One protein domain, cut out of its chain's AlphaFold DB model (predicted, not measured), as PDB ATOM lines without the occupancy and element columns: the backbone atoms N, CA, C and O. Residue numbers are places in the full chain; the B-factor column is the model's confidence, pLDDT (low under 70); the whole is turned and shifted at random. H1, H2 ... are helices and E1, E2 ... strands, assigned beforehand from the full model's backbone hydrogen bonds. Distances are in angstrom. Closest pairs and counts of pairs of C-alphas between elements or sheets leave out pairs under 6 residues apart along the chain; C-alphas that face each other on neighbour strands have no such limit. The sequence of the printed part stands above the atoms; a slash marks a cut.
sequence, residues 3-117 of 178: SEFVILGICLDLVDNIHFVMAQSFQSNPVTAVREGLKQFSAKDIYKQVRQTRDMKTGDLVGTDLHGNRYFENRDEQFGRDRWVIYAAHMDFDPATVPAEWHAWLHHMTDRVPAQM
ATOM      1  N   SER A   3      90.693  -0.250  91.951       55.44
ATOM      2  CA  SER A   3      90.377   0.772  90.934       55.44
ATOM      3  C   SER A   3      89.243   0.352  89.985       55.44
ATOM      4  O   SER A   3      88.318   1.117  89.738       55.44
ATOM      5  N   GLU A   4      89.257  -0.893  89.500       53.22
ATOM      6  CA  GLU A   4      88.285  -1.365  88.501       53.22
ATOM      7  C   GLU A   4      86.875  -1.544  89.080       53.22
ATOM      8  O   GLU A   4      85.896  -1.215  88.415       53.22
ATOM      9  N   PHE A   5      86.759  -1.965  90.346       47.16
ATOM     10  CA  PHE A   5      85.466  -2.076  91.035       47.16
ATOM     11  C   PHE A   5      84.813  -0.713  91.309       47.16
ATOM     12  O   PHE A   5      83.591  -0.605  91.253       47.16
ATOM     13  N   VAL A   6      85.603   0.340  91.551       59.56
ATOM     14  CA  VAL A   6      85.080   1.707  91.720       59.56
ATOM     15  C   VAL A   6      84.570   2.256  90.386       59.56
ATOM     16  O   VAL A   6      83.495   2.844  90.339       59.56
ATOM     17  N   ILE A   7      85.297   2.020  89.290       56.75
ATOM     18  CA  ILE A   7      84.899   2.479  87.949       56.75
ATOM     19  C   ILE A   7      83.633   1.748  87.473       56.75
ATOM     20  O   ILE A   7      82.712   2.390  86.971       56.75
ATOM     21  N   LEU A   8      83.541   0.430  87.686       56.34
ATOM     22  CA  LEU A   8      82.334  -0.348  87.383       56.34
ATOM     23  C   LEU A   8      81.141   0.060  88.259       56.34
ATOM     24  O   LEU A   8      80.034   0.177  87.739       56.34
ATOM     25  N   GLY A   9      81.361   0.343  89.548       57.09
ATOM     26  CA  GLY A   9      80.320   0.833  90.456       57.09
ATOM     27  C   GLY A   9      79.766   2.206  90.059       57.09
ATOM     28  O   GLY A   9      78.555   2.397  90.055       57.09
ATOM     29  N   ILE A  10      80.629   3.139  89.638       59.44
ATOM     30  CA  ILE A  10      80.204   4.453  89.119       59.44
ATOM     31  C   ILE A  10      79.424   4.300  87.803       59.44
ATOM     32  O   ILE A  10      78.447   5.016  87.591       59.44
ATOM     33  N   CYS A  11      79.826   3.374  86.926       51.84
ATOM     34  CA  CYS A  11      79.129   3.110  85.664       51.84
ATOM     35  C   CYS A  11      77.736   2.495  85.867       51.84
ATOM     36  O   CYS A  11      76.791   2.945  85.222       51.84
ATOM     37  N   LEU A  12      77.591   1.508  86.757       57.62
ATOM     38  CA  LEU A  12      76.297   0.886  87.075       57.62
ATOM     39  C   LEU A  12      75.333   1.890  87.719       57.62
ATOM     40  O   LEU A  12      74.217   2.054  87.232       57.62
ATOM     41  N   ASP A  13      75.802   2.663  88.703       57.66
ATOM     42  CA  ASP A  13      75.009   3.742  89.305       57.66
ATOM     43  C   ASP A  13      74.568   4.776  88.257       57.66
ATOM     44  O   ASP A  13      73.452   5.291  88.314       57.66
ATOM     45  N   LEU A  14      75.428   5.119  87.296       57.78
ATOM     46  CA  LEU A  14      75.088   6.091  86.261       57.78
ATOM     47  C   LEU A  14      73.999   5.555  85.320       57.78
ATOM     48  O   LEU A  14      73.054   6.282  85.020       57.78
ATOM     49  N   VAL A  15      74.099   4.295  84.887       60.47
ATOM     50  CA  VAL A  15      73.129   3.663  83.978       60.47
ATOM     51  C   VAL A  15      71.770   3.466  84.658       60.47
ATOM     52  O   VAL A  15      70.744   3.788  84.054       60.47
ATOM     53  N   ASP A  16      71.754   3.041  85.922       60.91
ATOM     54  CA  ASP A  16      70.515   2.835  86.680       60.91
ATOM     55  C   ASP A  16      69.804   4.161  86.995       60.91
ATOM     56  O   ASP A  16      68.579   4.263  86.876       60.91
ATOM     57  N   ASN A  17      70.556   5.223  87.321       57.78
ATOM     58  CA  ASN A  17      69.969   6.556  87.496       57.78
ATOM     59  C   ASN A  17      69.421   7.107  86.173       57.78
ATOM     60  O   ASN A  17      68.339   7.688  86.176       57.78
ATOM     61  N   ILE A  18      70.110   6.897  85.044       57.50
ATOM     62  CA  ILE A  18      69.620   7.323  83.724       57.50
ATOM     63  C   ILE A  18      68.315   6.594  83.371       57.50
ATOM     64  O   ILE A  18      67.359   7.249  82.965       57.50
ATOM     65  N   HIS A  19      68.224   5.275  83.572       53.47
ATOM     66  CA  HIS A  19      66.995   4.519  83.292       53.47
ATOM     67  C   HIS A  19      65.801   4.977  84.145       53.47
ATOM     68  O   HIS A  19      64.673   5.018  83.649       53.47
ATOM     69  N   PHE A  20      66.035   5.362  85.403       52.25
ATOM     70  CA  PHE A  20      64.989   5.863  86.298       52.25
ATOM     71  C   PHE A  20      64.546   7.300  85.967       52.25
ATOM     72  O   PHE A  20      63.347   7.579  85.964       52.25
ATOM     73  N   VAL A  21      65.482   8.197  85.623       54.81
ATOM     74  CA  VAL A  21      65.192   9.584  85.186       54.81
ATOM     75  C   VAL A  21      64.241   9.597  83.980       54.81
ATOM     76  O   VAL A  21      63.315  10.406  83.905       54.81
ATOM     77  N   MET A  22      64.421   8.653  83.053       50.41
ATOM     78  CA  MET A  22      63.603   8.550  81.839       50.41
ATOM     79  C   MET A  22      62.163   8.091  82.087       50.41
ATOM     80  O   MET A  22      61.305   8.300  81.235       50.41
ATOM     81  N   ALA A  23      61.870   7.483  83.239       52.72
ATOM     82  CA  ALA A  23      60.531   6.989  83.553       52.72
ATOM     83  C   ALA A  23      59.598   8.075  84.129       52.72
ATOM     84  O   ALA A  23      58.386   7.869  84.174       52.72
ATOM     85  N   GLN A  24      60.134   9.221  84.574       51.09
ATOM     86  CA  GLN A  24      59.359  10.292  85.225       51.09
ATOM     87  C   GLN A  24      59.057  11.504  84.322       51.09
ATOM     88  O   GLN A  24      58.155  12.281  84.637       51.09
ATOM     89  N   SER A  25      59.751  11.670  83.189       49.22
ATOM     90  CA  SER A  25      59.549  12.782  82.243       49.22
ATOM     91  C   SER A  25      58.672  12.359  81.053       49.22
ATOM     92  O   SER A  25      59.126  12.130  79.938       49.22
ATOM     93  N   PHE A  26      57.367  12.249  81.291       44.25
ATOM     94  CA  PHE A  26      56.365  11.692  80.365       44.25
ATOM     95  C   PHE A  26      56.088  12.468  79.046       44.25
ATOM     96  O   PHE A  26      55.001  12.313  78.494       44.25
ATOM     97  N   GLN A  27      56.989  13.301  78.502       52.62
ATOM     98  CA  GLN A  27      56.634  14.154  77.342       52.62
ATOM     99  C   GLN A  27      57.657  14.310  76.199       52.62
ATOM    100  O   GLN A  27      57.244  14.744  75.125       52.62
ATOM    101  N   SER A  28      58.939  13.939  76.327       55.19
ATOM    102  CA  SER A  28      59.897  14.104  75.211       55.19
ATOM    103  C   SER A  28      60.854  12.925  75.023       55.19
ATOM    104  O   SER A  28      61.083  12.128  75.928       55.19
ATOM    105  N   ASN A  29      61.396  12.792  73.806       69.25
ATOM    106  CA  ASN A  29      62.375  11.756  73.496       69.25
ATOM    107  C   ASN A  29      63.638  11.936  74.371       69.25
ATOM    108  O   ASN A  29      64.177  13.042  74.459       69.25
ATOM    109  N   PRO A  30      64.195  10.853  74.936       66.69
ATOM    110  CA  PRO A  30      65.350  10.906  75.838       66.69
ATOM    111  C   PRO A  30      66.570  11.610  75.221       66.69
ATOM    112  O   PRO A  30      67.291  12.361  75.873       66.69
ATOM    113  N   VAL A  31      66.779  11.399  73.921       73.88
ATOM    114  CA  VAL A  31      67.889  11.982  73.155       73.88
ATOM    115  C   VAL A  31      67.681  13.474  72.893       73.88
ATOM    116  O   VAL A  31      68.644  14.243  72.915       73.88
ATOM    117  N   THR A  32      66.440  13.904  72.642       75.44
ATOM    118  CA  THR A  32      66.142  15.323  72.407       75.44
ATOM    119  C   THR A  32      66.279  16.114  73.692       75.44
ATOM    120  O   THR A  32      66.912  17.165  73.660       75.44
ATOM    121  N   ALA A  33      65.820  15.554  74.816       71.81
ATOM    122  CA  ALA A  33      66.027  16.139  76.132       71.81
ATOM    123  C   ALA A  33      67.525  16.356  76.384       71.81
ATOM    124  O   ALA A  33      67.948  17.487  76.598       71.81
ATOM    125  N   VAL A  34      68.363  15.315  76.280       75.38
ATOM    126  CA  VAL A  34      69.817  15.437  76.527       75.38
ATOM    127  C   VAL A  34      70.470  16.468  75.603       75.38
ATOM    128  O   VAL A  34      71.312  17.253  76.041       75.38
ATOM    129  N   ARG A  35      70.071  16.510  74.326       81.25
ATOM    130  CA  ARG A  35      70.566  17.505  73.367       81.25
ATOM    131  C   ARG A  35      70.178  18.929  73.764       81.25
ATOM    132  O   ARG A  35      70.985  19.836  73.581       81.25
ATOM    133  N   GLU A  36      68.962  19.142  74.246       80.81
ATOM    134  CA  GLU A  36      68.497  20.447  74.725       80.81
ATOM    135  C   GLU A  36      69.197  20.846  76.022       80.81
ATOM    136  O   GLU A  36      69.718  21.957  76.109       80.81
ATOM    137  N   GLY A  37      69.345  19.909  76.960       80.81
ATOM    138  CA  GLY A  37      70.121  20.098  78.181       80.81
ATOM    139  C   GLY A  37      71.562  20.518  77.892       80.81
ATOM    140  O   GLY A  37      72.040  21.480  78.482       80.81
ATOM    141  N   LEU A  38      72.235  19.879  76.927       83.94
ATOM    142  CA  LEU A  38      73.608  20.220  76.520       83.94
ATOM    143  C   LEU A  38      73.753  21.602  75.869       83.94
ATOM    144  O   LEU A  38      74.859  22.139  75.845       83.94
ATOM    145  N   LYS A  39      72.675  22.189  75.327       85.25
ATOM    146  CA  LYS A  39      72.719  23.567  74.803       85.25
ATOM    147  C   LYS A  39      72.764  24.597  75.928       85.25
ATOM    148  O   LYS A  39      73.364  25.651  75.749       85.25
ATOM    149  N   GLN A  40      72.104  24.308  77.048       83.88
ATOM    150  CA  GLN A  40      71.922  25.258  78.145       83.88
ATOM    151  C   GLN A  40      72.901  25.019  79.299       83.88
ATOM    152  O   GLN A  40      73.368  25.967  79.927       83.88
ATOM    153  N   PHE A  41      73.249  23.760  79.560       86.81
ATOM    154  CA  PHE A  41      74.081  23.340  80.679       86.81
ATOM    155  C   PHE A  41      75.348  22.644  80.206       86.81
ATOM    156  O   PHE A  41      75.367  21.906  79.221       86.81
ATOM    157  N   SER A  42      76.425  22.830  80.969       88.12
ATOM    158  CA  SER A  42      77.648  22.063  80.758       88.12
ATOM    159  C   SER A  42      77.422  20.580  81.085       88.12
ATOM    160  O   SER A  42      76.607  20.238  81.945       88.12
ATOM    161  N   ALA A  43      78.196  19.680  80.472       86.19
ATOM    162  CA  ALA A  43      78.107  18.242  80.755       86.19
ATOM    163  C   ALA A  43      78.289  17.914  82.253       86.19
ATOM    164  O   ALA A  43      77.652  17.003  82.779       86.19
ATOM    165  N   LYS A  44      79.112  18.701  82.964       87.38
ATOM    166  CA  LYS A  44      79.306  18.587  84.417       87.38
ATOM    167  C   LYS A  44      78.027  18.900  85.194       87.38
ATOM    168  O   LYS A  44      77.744  18.256  86.200       87.38
ATOM    169  N   ASP A  45      77.268  19.883  84.736       86.62
ATOM    170  CA  ASP A  45      76.038  20.315  85.391       86.62
ATOM    171  C   ASP A  45      74.910  19.327  85.146       86.62
ATOM    172  O   ASP A  45      74.185  19.000  86.079       86.62
ATOM    173  N   ILE A  46      74.833  18.774  83.937       86.12
ATOM    174  CA  ILE A  46      73.917  17.676  83.615       86.12
ATOM    175  C   ILE A  46      74.226  16.463  84.495       86.12
ATOM    176  O   ILE A  46      73.329  15.923  85.134       86.12
ATOM    177  N   TYR A  47      75.501  16.079  84.601       86.50
ATOM    178  CA  TYR A  47      75.920  14.988  85.482       86.50
ATOM    179  C   TYR A  47      75.490  15.226  86.938       86.50
ATOM    180  O   TYR A  47      74.938  14.332  87.581       86.50
ATOM    181  N   LYS A  48      75.681  16.450  87.449       88.81
ATOM    182  CA  LYS A  48      75.206  16.829  88.785       88.81
ATOM    183  C   LYS A  48      73.691  16.710  88.914       88.81
ATOM    184  O   LYS A  48      73.236  16.150  89.902       88.81
ATOM    185  N   GLN A  49      72.919  17.204  87.951       87.62
ATOM    186  CA  GLN A  49      71.455  17.152  87.998       87.62
ATOM    187  C   GLN A  49      70.930  15.712  88.003       87.62
ATOM    188  O   GLN A  49      70.126  15.351  88.863       87.62
ATOM    189  N   VAL A  50      71.465  14.863  87.120       85.12
ATOM    190  CA  VAL A  50      71.103  13.441  87.037       85.12
ATOM    191  C   VAL A  50      71.390  12.725  88.358       85.12
ATOM    192  O   VAL A  50      70.598  11.892  88.791       85.12
ATOM    193  N   ARG A  51      72.489  13.063  89.040       85.56
ATOM    194  CA  ARG A  51      72.836  12.425  90.315       85.56
ATOM    195  C   ARG A  51      72.091  13.004  91.523       85.56
ATOM    196  O   ARG A  51      71.701  12.236  92.398       85.56
ATOM    197  N   GLN A  52      71.928  14.326  91.591       87.62
ATOM    198  CA  GLN A  52      71.367  15.036  92.750       87.62
ATOM    199  C   GLN A  52      69.838  15.049  92.724       87.62
ATOM    200  O   GLN A  52      69.195  14.625  93.681       87.62
ATOM    201  N   THR A  53      69.263  15.518  91.619       83.38
ATOM    202  CA  THR A  53      67.816  15.725  91.459       83.38
ATOM    203  C   THR A  53      67.139  14.496  90.856       83.38
ATOM    204  O   THR A  53      65.935  14.327  91.021       83.38
ATOM    205  N   ARG A  54      67.904  13.617  90.186       83.19
ATOM    206  CA  ARG A  54      67.375  12.495  89.383       83.19
ATOM    207  C   ARG A  54      66.405  12.950  88.297       83.19
ATOM    208  O   ARG A  54      65.508  12.217  87.897       83.19
ATOM    209  N   ASP A  55      66.625  14.161  87.813       81.06
ATOM    210  CA  ASP A  55      65.859  14.787  86.752       81.06
ATOM    211  C   ASP A  55      66.811  15.671  85.951       81.06
ATOM    212  O   ASP A  55      67.800  16.171  86.496       81.06
ATOM    213  N   MET A  56      66.530  15.850  84.665       80.81
ATOM    214  CA  MET A  56      67.294  16.753  83.815       80.81
ATOM    215  C   MET A  56      66.406  17.937  83.466       80.81
ATOM    216  O   MET A  56      65.606  17.883  82.534       80.81
ATOM    217  N   LYS A  57      66.548  18.996  84.260       83.75
ATOM    218  CA  LYS A  57      65.715  20.190  84.187       83.75
ATOM    219  C   LYS A  57      66.416  21.298  83.428       83.75
ATOM    220  O   LYS A  57      67.636  21.468  83.500       83.75
ATOM    221  N   THR A  58      65.614  22.084  82.730       87.75
ATOM    222  CA  THR A  58      66.054  23.265  82.000       87.75
ATOM    223  C   THR A  58      65.370  24.504  82.551       87.75
ATOM    224  O   THR A  58      64.180  24.473  82.852       87.75
ATOM    225  N   GLY A  59      66.126  25.585  82.739       90.38
ATOM    226  CA  GLY A  59      65.616  26.819  83.336       90.38
ATOM    227  C   GLY A  59      66.670  27.905  83.458       90.38
ATOM    228  O   GLY A  59      67.859  27.678  83.209       90.38
ATOM    229  N   ASP A  60      66.218  29.088  83.848       92.69
ATOM    230  CA  ASP A  60      67.044  30.287  83.886       92.69
ATOM    231  C   ASP A  60      67.836  30.371  85.190       92.69
ATOM    232  O   ASP A  60      67.326  30.080  86.274       92.69
ATOM    233  N   LEU A  61      69.110  30.769  85.093       93.62
ATOM    234  CA  LEU A  61      69.962  30.981  86.261       93.62
ATOM    235  C   LEU A  61      69.546  32.273  86.966       93.62
ATOM    236  O   LEU A  61      69.789  33.370  86.466       93.62
ATOM    237  N   VAL A  62      68.991  32.135  88.164       94.50
ATOM    238  CA  VAL A  62      68.550  33.263  88.991       94.50
ATOM    239  C   VAL A  62      69.723  33.870  89.755       94.50
ATOM    240  O   VAL A  62      69.837  35.088  89.885       94.50
ATOM    241  N   GLY A  63      70.621  33.025  90.260       93.50
ATOM    242  CA  GLY A  63      71.819  33.488  90.946       93.50
ATOM    243  C   GLY A  63      72.643  32.377  91.577       93.50
ATOM    244  O   GLY A  63      72.322  31.188  91.501       93.50
ATOM    245  N   THR A  64      73.742  32.792  92.198       93.25
ATOM    246  CA  THR A  64      74.709  31.909  92.851       93.25
ATOM    247  C   THR A  64      74.940  32.375  94.280       93.25
ATOM    248  O   THR A  64      75.065  33.579  94.517       93.25
ATOM    249  N   ASP A  65      75.015  31.452  95.234       91.19
ATOM    250  CA  ASP A  65      75.379  31.798  96.608       91.19
ATOM    251  C   ASP A  65      76.900  31.819  96.839       91.19
ATOM    252  O   ASP A  65      77.704  31.494  95.964       91.19
ATOM    253  N   LEU A  66      77.287  32.197  98.059       86.88
ATOM    254  CA  LEU A  66      78.676  32.246  98.526       86.88
ATOM    255  C   LEU A  66      79.358  30.865  98.557       86.88
ATOM    256  O   LEU A  66      80.583  30.791  98.532       86.88
ATOM    257  N   HIS A  67      78.584  29.778  98.609       85.94
ATOM    258  CA  HIS A  67      79.084  28.399  98.647       85.94
ATOM    259  C   HIS A  67      79.195  27.784  97.247       85.94
ATOM    260  O   HIS A  67      79.656  26.651  97.105       85.94
ATOM    261  N   GLY A  68      78.790  28.522  96.210       90.06
ATOM    262  CA  GLY A  68      78.784  28.065  94.826       90.06
ATOM    263  C   GLY A  68      77.582  27.191  94.459       90.06
ATOM    264  O   GLY A  68      77.618  26.536  93.413       90.06
ATOM    265  N   ASN A  69      76.528  27.153  95.280       92.88
ATOM    266  CA  ASN A  69      75.251  26.586  94.858       92.88
ATOM    267  C   ASN A  69      74.587  27.548  93.872       92.88
ATOM    268  O   ASN A  69      74.656  28.773  94.022       92.88
ATOM    269  N   ARG A  70      73.949  26.988  92.848       93.56
ATOM    270  CA  ARG A  70      73.294  27.758  91.787       93.56
ATOM    271  C   ARG A  70      71.804  27.484  91.796       93.56
ATOM    272  O   ARG A  70      71.403  26.323  91.878       93.56
ATOM    273  N   TYR A  71      71.021  28.545  91.686       94.56
ATOM    274  CA  TYR A  71      69.570  28.518  91.817       94.56
ATOM    275  C   TYR A  71      68.925  28.828  90.473       94.56
ATOM    276  O   TYR A  71      69.346  29.761  89.785       94.56
ATOM    277  N   PHE A  72      67.920  28.036  90.113       94.31
ATOM    278  CA  PHE A  72      67.257  28.090  88.815       94.31
ATOM    279  C   PHE A  72      65.744  28.195  88.978       94.31
ATOM    280  O   PHE A  72      65.189  27.659  89.941       94.31
ATOM    281  N   GLU A  73      65.100  28.882  88.035       93.94
ATOM    282  CA  GLU A  73      63.644  29.029  87.953       93.94
ATOM    283  C   GLU A  73      63.153  28.672  86.544       93.94
ATOM    284  O   GLU A  73      63.769  29.047  85.543       93.94
ATOM    285  N   ASN A  74      62.029  27.960  86.463       93.12
ATOM    286  CA  ASN A  74      61.275  27.728  85.240       93.12
ATOM    287  C   ASN A  74      59.768  27.707  85.538       93.12
ATOM    288  O   ASN A  74      59.259  26.765  86.139       93.12
ATOM    289  N   ARG A  75      59.048  28.732  85.073       89.56
ATOM    290  CA  ARG A  75      57.602  28.904  85.305       89.56
ATOM    291  C   ARG A  75      56.710  28.043  84.414       89.56
ATOM    292  O   ARG A  75      55.510  27.984  84.665       89.56
ATOM    293  N   ASP A  76      57.278  27.403  83.395       89.00
ATOM    294  CA  ASP A  76      56.548  26.478  82.526       89.00
ATOM    295  C   ASP A  76      56.365  25.105  83.194       89.00
ATOM    296  O   ASP A  76      55.521  24.306  82.781       89.00
ATOM    297  N   GLU A  77      57.144  24.819  84.242       86.50
ATOM    298  CA  GLU A  77      56.991  23.606  85.034       86.50
ATOM    299  C   GLU A  77      55.840  23.689  86.049       86.50
ATOM    300  O   GLU A  77      55.327  24.749  86.411       86.50
ATOM    301  N   GLN A  78      55.434  22.521  86.553       88.94
ATOM    302  CA  GLN A  78      54.438  22.418  87.612       88.94
ATOM    303  C   GLN A  78      54.886  23.163  88.881       88.94
ATOM    304  O   GLN A  78      56.019  23.005  89.337       88.94
ATOM    305  N   PHE A  79      53.950  23.889  89.501       87.81
ATOM    306  CA  PHE A  79      54.162  24.569  90.780       87.81
ATOM    307  C   PHE A  79      54.773  23.637  91.840       87.81
ATOM    308  O   PHE A  79      54.263  22.539  92.081       87.81
ATOM    309  N   GLY A  80      55.862  24.087  92.468       87.25
ATOM    310  CA  GLY A  80      56.645  23.324  93.443       87.25
ATOM    311  C   GLY A  80      57.821  22.551  92.835       87.25
ATOM    312  O   GLY A  80      58.645  22.021  93.580       87.25
ATOM    313  N   ARG A  81      57.923  22.487  91.500       90.06
ATOM    314  CA  ARG A  81      59.107  22.003  90.760       90.06
ATOM    315  C   ARG A  81      59.785  23.103  89.940       90.06
ATOM    316  O   ARG A  81      60.904  22.899  89.483       90.06
ATOM    317  N   ASP A  82      59.140  24.260  89.832       92.38
ATOM    318  CA  ASP A  82      59.593  25.436  89.096       92.38
ATOM    319  C   ASP A  82      60.884  26.043  89.650       92.38
ATOM    320  O   ASP A  82      61.618  26.676  88.899       92.38
ATOM    321  N   ARG A  83      61.205  25.841  90.935       94.62
ATOM    322  CA  ARG A  83      62.446  26.321  91.564       94.62
ATOM    323  C   ARG A  83      63.304  25.149  92.022       94.62
ATOM    324  O   ARG A  83      62.832  24.266  92.737       94.62
ATOM    325  N   TRP A  84      64.586  25.154  91.667       93.69
ATOM    326  CA  TRP A  84      65.532  24.142  92.144       93.69
ATOM    327  C   TRP A  84      66.940  24.695  92.340       93.69
ATOM    328  O   TRP A  84      67.299  25.783  91.886       93.69
ATOM    329  N   VAL A  85      67.754  23.910  93.041       94.12
ATOM    330  CA  VAL A  85      69.155  24.210  93.328       94.12
ATOM    331  C   VAL A  85      70.048  23.105  92.774       94.12
ATOM    332  O   VAL A  85      69.738  21.921  92.884       94.12
ATOM    333  N   ILE A  86      71.178  23.497  92.188       93.25
ATOM    334  CA  ILE A  86      72.289  22.599  91.870       93.25
ATOM    335  C   ILE A  86      73.395  22.872  92.882       93.25
ATOM    336  O   ILE A  86      73.995  23.954  92.879       93.25
ATOM    337  N   TYR A  87      73.692  21.881  93.722       93.38
ATOM    338  CA  TYR A  87      74.684  22.030  94.779       93.38
ATOM    339  C   TYR A  87      76.114  22.087  94.222       93.38
ATOM    340  O   TYR A  87      76.466  21.470  93.200       93.38
ATOM    341  N   ALA A  88      76.980  22.821  94.922       90.50
ATOM    342  CA  ALA A  88      78.403  22.881  94.602       90.50
ATOM    343  C   ALA A  88      79.068  21.501  94.761       90.50
ATOM    344  O   ALA A  88      79.748  21.028  93.835       90.50
ATOM    345  N   ALA A  89      78.800  20.838  95.892       87.06
ATOM    346  CA  ALA A  89      79.272  19.495  96.221       87.06
ATOM    347  C   ALA A  89      78.749  18.449  95.222       87.06
ATOM    348  O   ALA A  89      77.632  18.557  94.728       87.06
ATOM    349  N   HIS A  90      79.579  17.463  94.872       79.75
ATOM    350  CA  HIS A  90      79.225  16.448  93.866       79.75
ATOM    351  C   HIS A  90      78.556  15.221  94.490       79.75
ATOM    352  O   HIS A  90      77.562  14.749  93.948       79.75
ATOM    353  N   MET A  91      79.084  14.738  95.620       79.88
ATOM    354  CA  MET A  91      78.618  13.515  96.286       79.88
ATOM    355  C   MET A  91      77.906  13.822  97.607       79.88
ATOM    356  O   MET A  91      76.735  13.497  97.753       79.88
ATOM    357  N   ASP A  92      78.568  14.528  98.524       84.12
ATOM    358  CA  ASP A  92      78.025  14.823  99.857       84.12
ATOM    359  C   ASP A  92      77.261  16.156  99.878       84.12
ATOM    360  O   ASP A  92      77.648  17.107 100.559       84.12
ATOM    361  N   PHE A  93      76.200  16.258  99.074       87.56
ATOM    362  CA  PHE A  93      75.314  17.421  99.112       87.56
ATOM    363  C   PHE A  93      74.310  17.297 100.268       87.56
ATOM    364  O   PHE A  93      73.772  16.223 100.532       87.56
ATOM    365  N   ASP A  94      74.054  18.404 100.965       88.19
ATOM    366  CA  ASP A  94      73.111  18.469 102.084       88.19
ATOM    367  C   ASP A  94      72.212  19.702 101.901       88.19
ATOM    368  O   ASP A  94      72.742  20.801 101.686       88.19
ATOM    369  N   PRO A  95      70.876  19.572 102.000       88.25
ATOM    370  CA  PRO A  95      69.961  20.713 101.946       88.25
ATOM    371  C   PRO A  95      70.249  21.798 102.990       88.25
ATOM    372  O   PRO A  95      69.930  22.961 102.761       88.25
ATOM    373  N   ALA A  96      70.907  21.465 104.105       88.12
ATOM    374  CA  ALA A  96      71.299  22.448 105.115       88.12
ATOM    375  C   ALA A  96      72.368  23.456 104.637       88.12
ATOM    376  O   ALA A  96      72.581  24.471 105.295       88.12
ATOM    377  N   THR A  97      73.034  23.193 103.507       89.44
ATOM    378  CA  THR A  97      74.050  24.097 102.935       89.44
ATOM    379  C   THR A  97      73.455  25.336 102.261       89.44
ATOM    380  O   THR A  97      74.189  26.275 101.951       89.44
ATOM    381  N   VAL A  98      72.137  25.360 102.037       92.00
ATOM    382  CA  VAL A  98      71.430  26.515 101.478       92.00
ATOM    383  C   VAL A  98      71.364  27.622 102.542       92.00
ATOM    384  O   VAL A  98      70.823  27.398 103.627       92.00
ATOM    385  N   PRO A  99      71.888  28.831 102.273       90.69
ATOM    386  CA  PRO A  99      71.808  29.938 103.221       90.69
ATOM    387  C   PRO A  99      70.363  30.427 103.378       90.69
ATOM    388  O   PRO A  99      69.538  30.304 102.472       90.69
ATOM    389  N   ALA A 100      70.067  31.055 104.518       88.62
ATOM    390  CA  ALA A 100      68.706  31.456 104.888       88.62
ATOM    391  C   ALA A 100      67.998  32.346 103.845       88.62
ATOM    392  O   ALA A 100      66.789  32.228 103.657       88.62
ATOM    393  N   GLU A 101      68.742  33.205 103.140       88.00
ATOM    394  CA  GLU A 101      68.175  34.072 102.098       88.00
ATOM    395  C   GLU A 101      67.631  33.264 100.918       88.00
ATOM    396  O   GLU A 101      66.506  33.482 100.472       88.00
ATOM    397  N   TRP A 102      68.419  32.301 100.434       92.31
ATOM    398  CA  TRP A 102      68.031  31.437  99.321       92.31
ATOM    399  C   TRP A 102      66.997  30.391  99.746       92.31
ATOM    400  O   TRP A 102      66.151  30.013  98.941       92.31
ATOM    401  N   HIS A 103      67.002  29.980 101.015       92.38
ATOM    402  CA  HIS A 103      66.018  29.051 101.566       92.38
ATOM    403  C   HIS A 103      64.589  29.612 101.481       92.38
ATOM    404  O   HIS A 103      63.670  28.904 101.074       92.38
ATOM    405  N   ALA A 104      64.383  30.891 101.815       92.31
ATOM    406  CA  ALA A 104      63.061  31.512 101.727       92.31
ATOM    407  C   ALA A 104      62.524  31.536 100.283       92.31
ATOM    408  O   ALA A 104      61.356  31.218 100.049       92.31
ATOM    409  N   TRP A 105      63.381  31.878  99.317       93.38
ATOM    410  CA  TRP A 105      63.024  31.910  97.896       93.38
ATOM    411  C   TRP A 105      62.749  30.508  97.336       93.38
ATOM    412  O   TRP A 105      61.740  30.300  96.664       93.38
ATOM    413  N   LEU A 106      63.592  29.524  97.669       94.19
ATOM    414  CA  LEU A 106      63.441  28.140  97.211       94.19
ATOM    415  C   LEU A 106      62.138  27.496  97.716       94.19
ATOM    416  O   LEU A 106      61.514  26.726  96.997       94.19
ATOM    417  N   HIS A 107      61.701  27.839  98.930       93.56
ATOM    418  CA  HIS A 107      60.481  27.305  99.546       93.56
ATOM    419  C   HIS A 107      59.220  28.148  99.296       93.56
ATOM    420  O   HIS A 107      58.248  28.015 100.038       93.56
ATOM    421  N   HIS A 108      59.220  29.026  98.289       92.75
ATOM    422  CA  HIS A 108      58.079  29.896  97.957       92.75
ATOM    423  C   HIS A 108      57.571  30.758  99.127       92.75
ATOM    424  O   HIS A 108      56.426  31.203  99.127       92.75
ATOM    425  N   MET A 109      58.409  31.040 100.133       92.12
ATOM    426  CA  MET A 109      58.047  31.983 101.200       92.12
ATOM    427  C   MET A 109      58.063  33.426 100.685       92.12
ATOM    428  O   MET A 109      57.466  34.324 101.276       92.12
ATOM    429  N   THR A 110      58.795  33.660  99.598       89.81
ATOM    430  CA  THR A 110      58.990  34.964  98.982       89.81
ATOM    431  C   THR A 110      59.292  34.816  97.493       89.81
ATOM    432  O   THR A 110      59.932  33.852  97.065       89.81
ATOM    433  N   ASP A 111      58.861  35.796  96.703       90.25
ATOM    434  CA  ASP A 111      59.172  35.877  95.271       90.25
ATOM    435  C   ASP A 111      60.403  36.737  94.977       90.25
ATOM    436  O   ASP A 111      60.895  36.768  93.852       90.25
ATOM    437  N   ARG A 112      60.916  37.450  95.984       88.62
ATOM    438  CA  ARG A 112      62.093  38.301  95.817       88.62
ATOM    439  C   ARG A 112      63.350  37.454  95.911       88.62
ATOM    440  O   ARG A 112      63.507  36.662  96.837       88.62
ATOM    441  N   VAL A 113      64.270  37.662  94.978       89.00
ATOM    442  CA  VAL A 113      65.597  37.044  95.043       89.00
ATOM    443  C   VAL A 113      66.421  37.681  96.166       89.00
ATOM    444  O   VAL A 113      66.237  38.870  96.442       89.00
ATOM    445  N   PRO A 114      67.375  36.959  96.780       84.44
ATOM    446  CA  PRO A 114      68.212  37.489  97.862       84.44
ATOM    447  C   PRO A 114      68.878  38.833  97.567       84.44
ATOM    448  O   PRO A 114      68.944  39.686  98.443       84.44
ATOM    449  N   ALA A 115      69.290  39.073  96.318       82.00
ATOM    450  CA  ALA A 115      69.879  40.348  95.901       82.00
ATOM    451  C   ALA A 115      68.933  41.556  96.066       82.00
ATOM    452  O   ALA A 115      69.388  42.688  96.195       82.00
ATOM    453  N   GLN A 116      67.617  41.327  96.065       82.62
ATOM    454  CA  GLN A 116      66.585  42.349  96.261       82.62
ATOM    455  C   GLN A 116      66.120  42.439  97.722       82.62
ATOM    456  O   GLN A 116      65.290  43.285  98.063       82.62
ATOM    457  N   MET A 117      66.614  41.558  98.594       79.44
ATOM    458  CA  MET A 117      66.232  41.515  99.998       79.44
ATOM    459  C   MET A 117      67.191  42.332 100.849       79.44
ATOM    460  O   MET A 117      68.406  42.174 100.793       79.44
TER     461      MET A 117
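AT A GLANCE: This is residues 3 to 117 of the 178 residues of a protein of Cryptomonas curvata (UniProt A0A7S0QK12). A small three-stranded sheet, E1 E2 E3, stands beside the short helix H3, and the long helix H1 crosses H3 about at right angles on the side away from the sheet, with its residues 3 to 12 sticking out as a free arm. H2 lies near H3 and H1, away from the strands, while the short helix H4 grazes the sheet far from H1. The printed part has 115 residues, with four named helices and three named strands in the order H1 H2 H3 E1 E2 E3 H4; the sheet runs E1 E2 E3, antiparallel throughout, and the class is mixed, helices and strands. The whole is compact, with a radius of gyration of the C-alphas of 15.3 A, and spans 48 by 35 by 21 A.

IN THESE COORDINATES: H1 is residues 3 to 24, 32.9 A from first to last C-alpha, and begins at C-alpha 3, (90.377, 0.772, 90.934). H2 is residues 30 to 40, 16.0 A long, and H3 is residues 43 to 52, 14.1 A long. E1 is residues 60 to 64, beginning at C-alpha 60, (67.044, 30.287, 83.886); E2 is residues 70 to 73 and E3 residues 83 to 86. H4 is residues 100 to 106, ending at C-alpha 106, (63.441, 28.140, 97.211).

HOW THE PARTS SIT: H1 touches H3 with its residues 14 to 21 alone, the closest C-alphas being those of Asn 17 and Val 50, 7.0 A apart, and their lines are about perpendicular at 77 degrees. H2 and H3 are close but not clearly touching, with the C-alphas of Gly 37 and Ile 46 closest at 7.1 A, and run opposite ways at a steep tilt of 61 degrees. H1 and H2 are also close but not clearly touching, with the C-alphas of Met 22 and Pro 30 closest at 6.7 A. H3 is on the sheet but only grazes it with residues 45 to 52; its closest C-alpha pair with E3 is Gln 49 and Ile 86, 6.7 A. E1, E2 and E3 form a meander, each strand the antiparallel neighbour of the one before. In the hairpin E1 and E2, N 62 and O 71 are 2.9 A apart, within hydrogen-bond range; in the hairpin E2 and E3, N 72 and O 84 are 2.9 A apart, also within range. H4 is on the sheet but only grazes it with residues 102 to 106; the C-alphas of Arg 83 in E3 and Leu 106 are closest, 6.0 A apart. Every O i to N i+4 pair is within hydrogen-bond range in H2 and H3, against 16 of 18 in H1 and 2 of 3 in H4.

THE WHOLE: The C-alphas of Glu 4 and Met 117 are the two farthest apart, at 49.6 A. The printed part has no cut, and the link from E3 to H4, residues 87 to 99, is long. The mean pLDDT of the printed part is 80.0, and residues 3 to 30 are under 70.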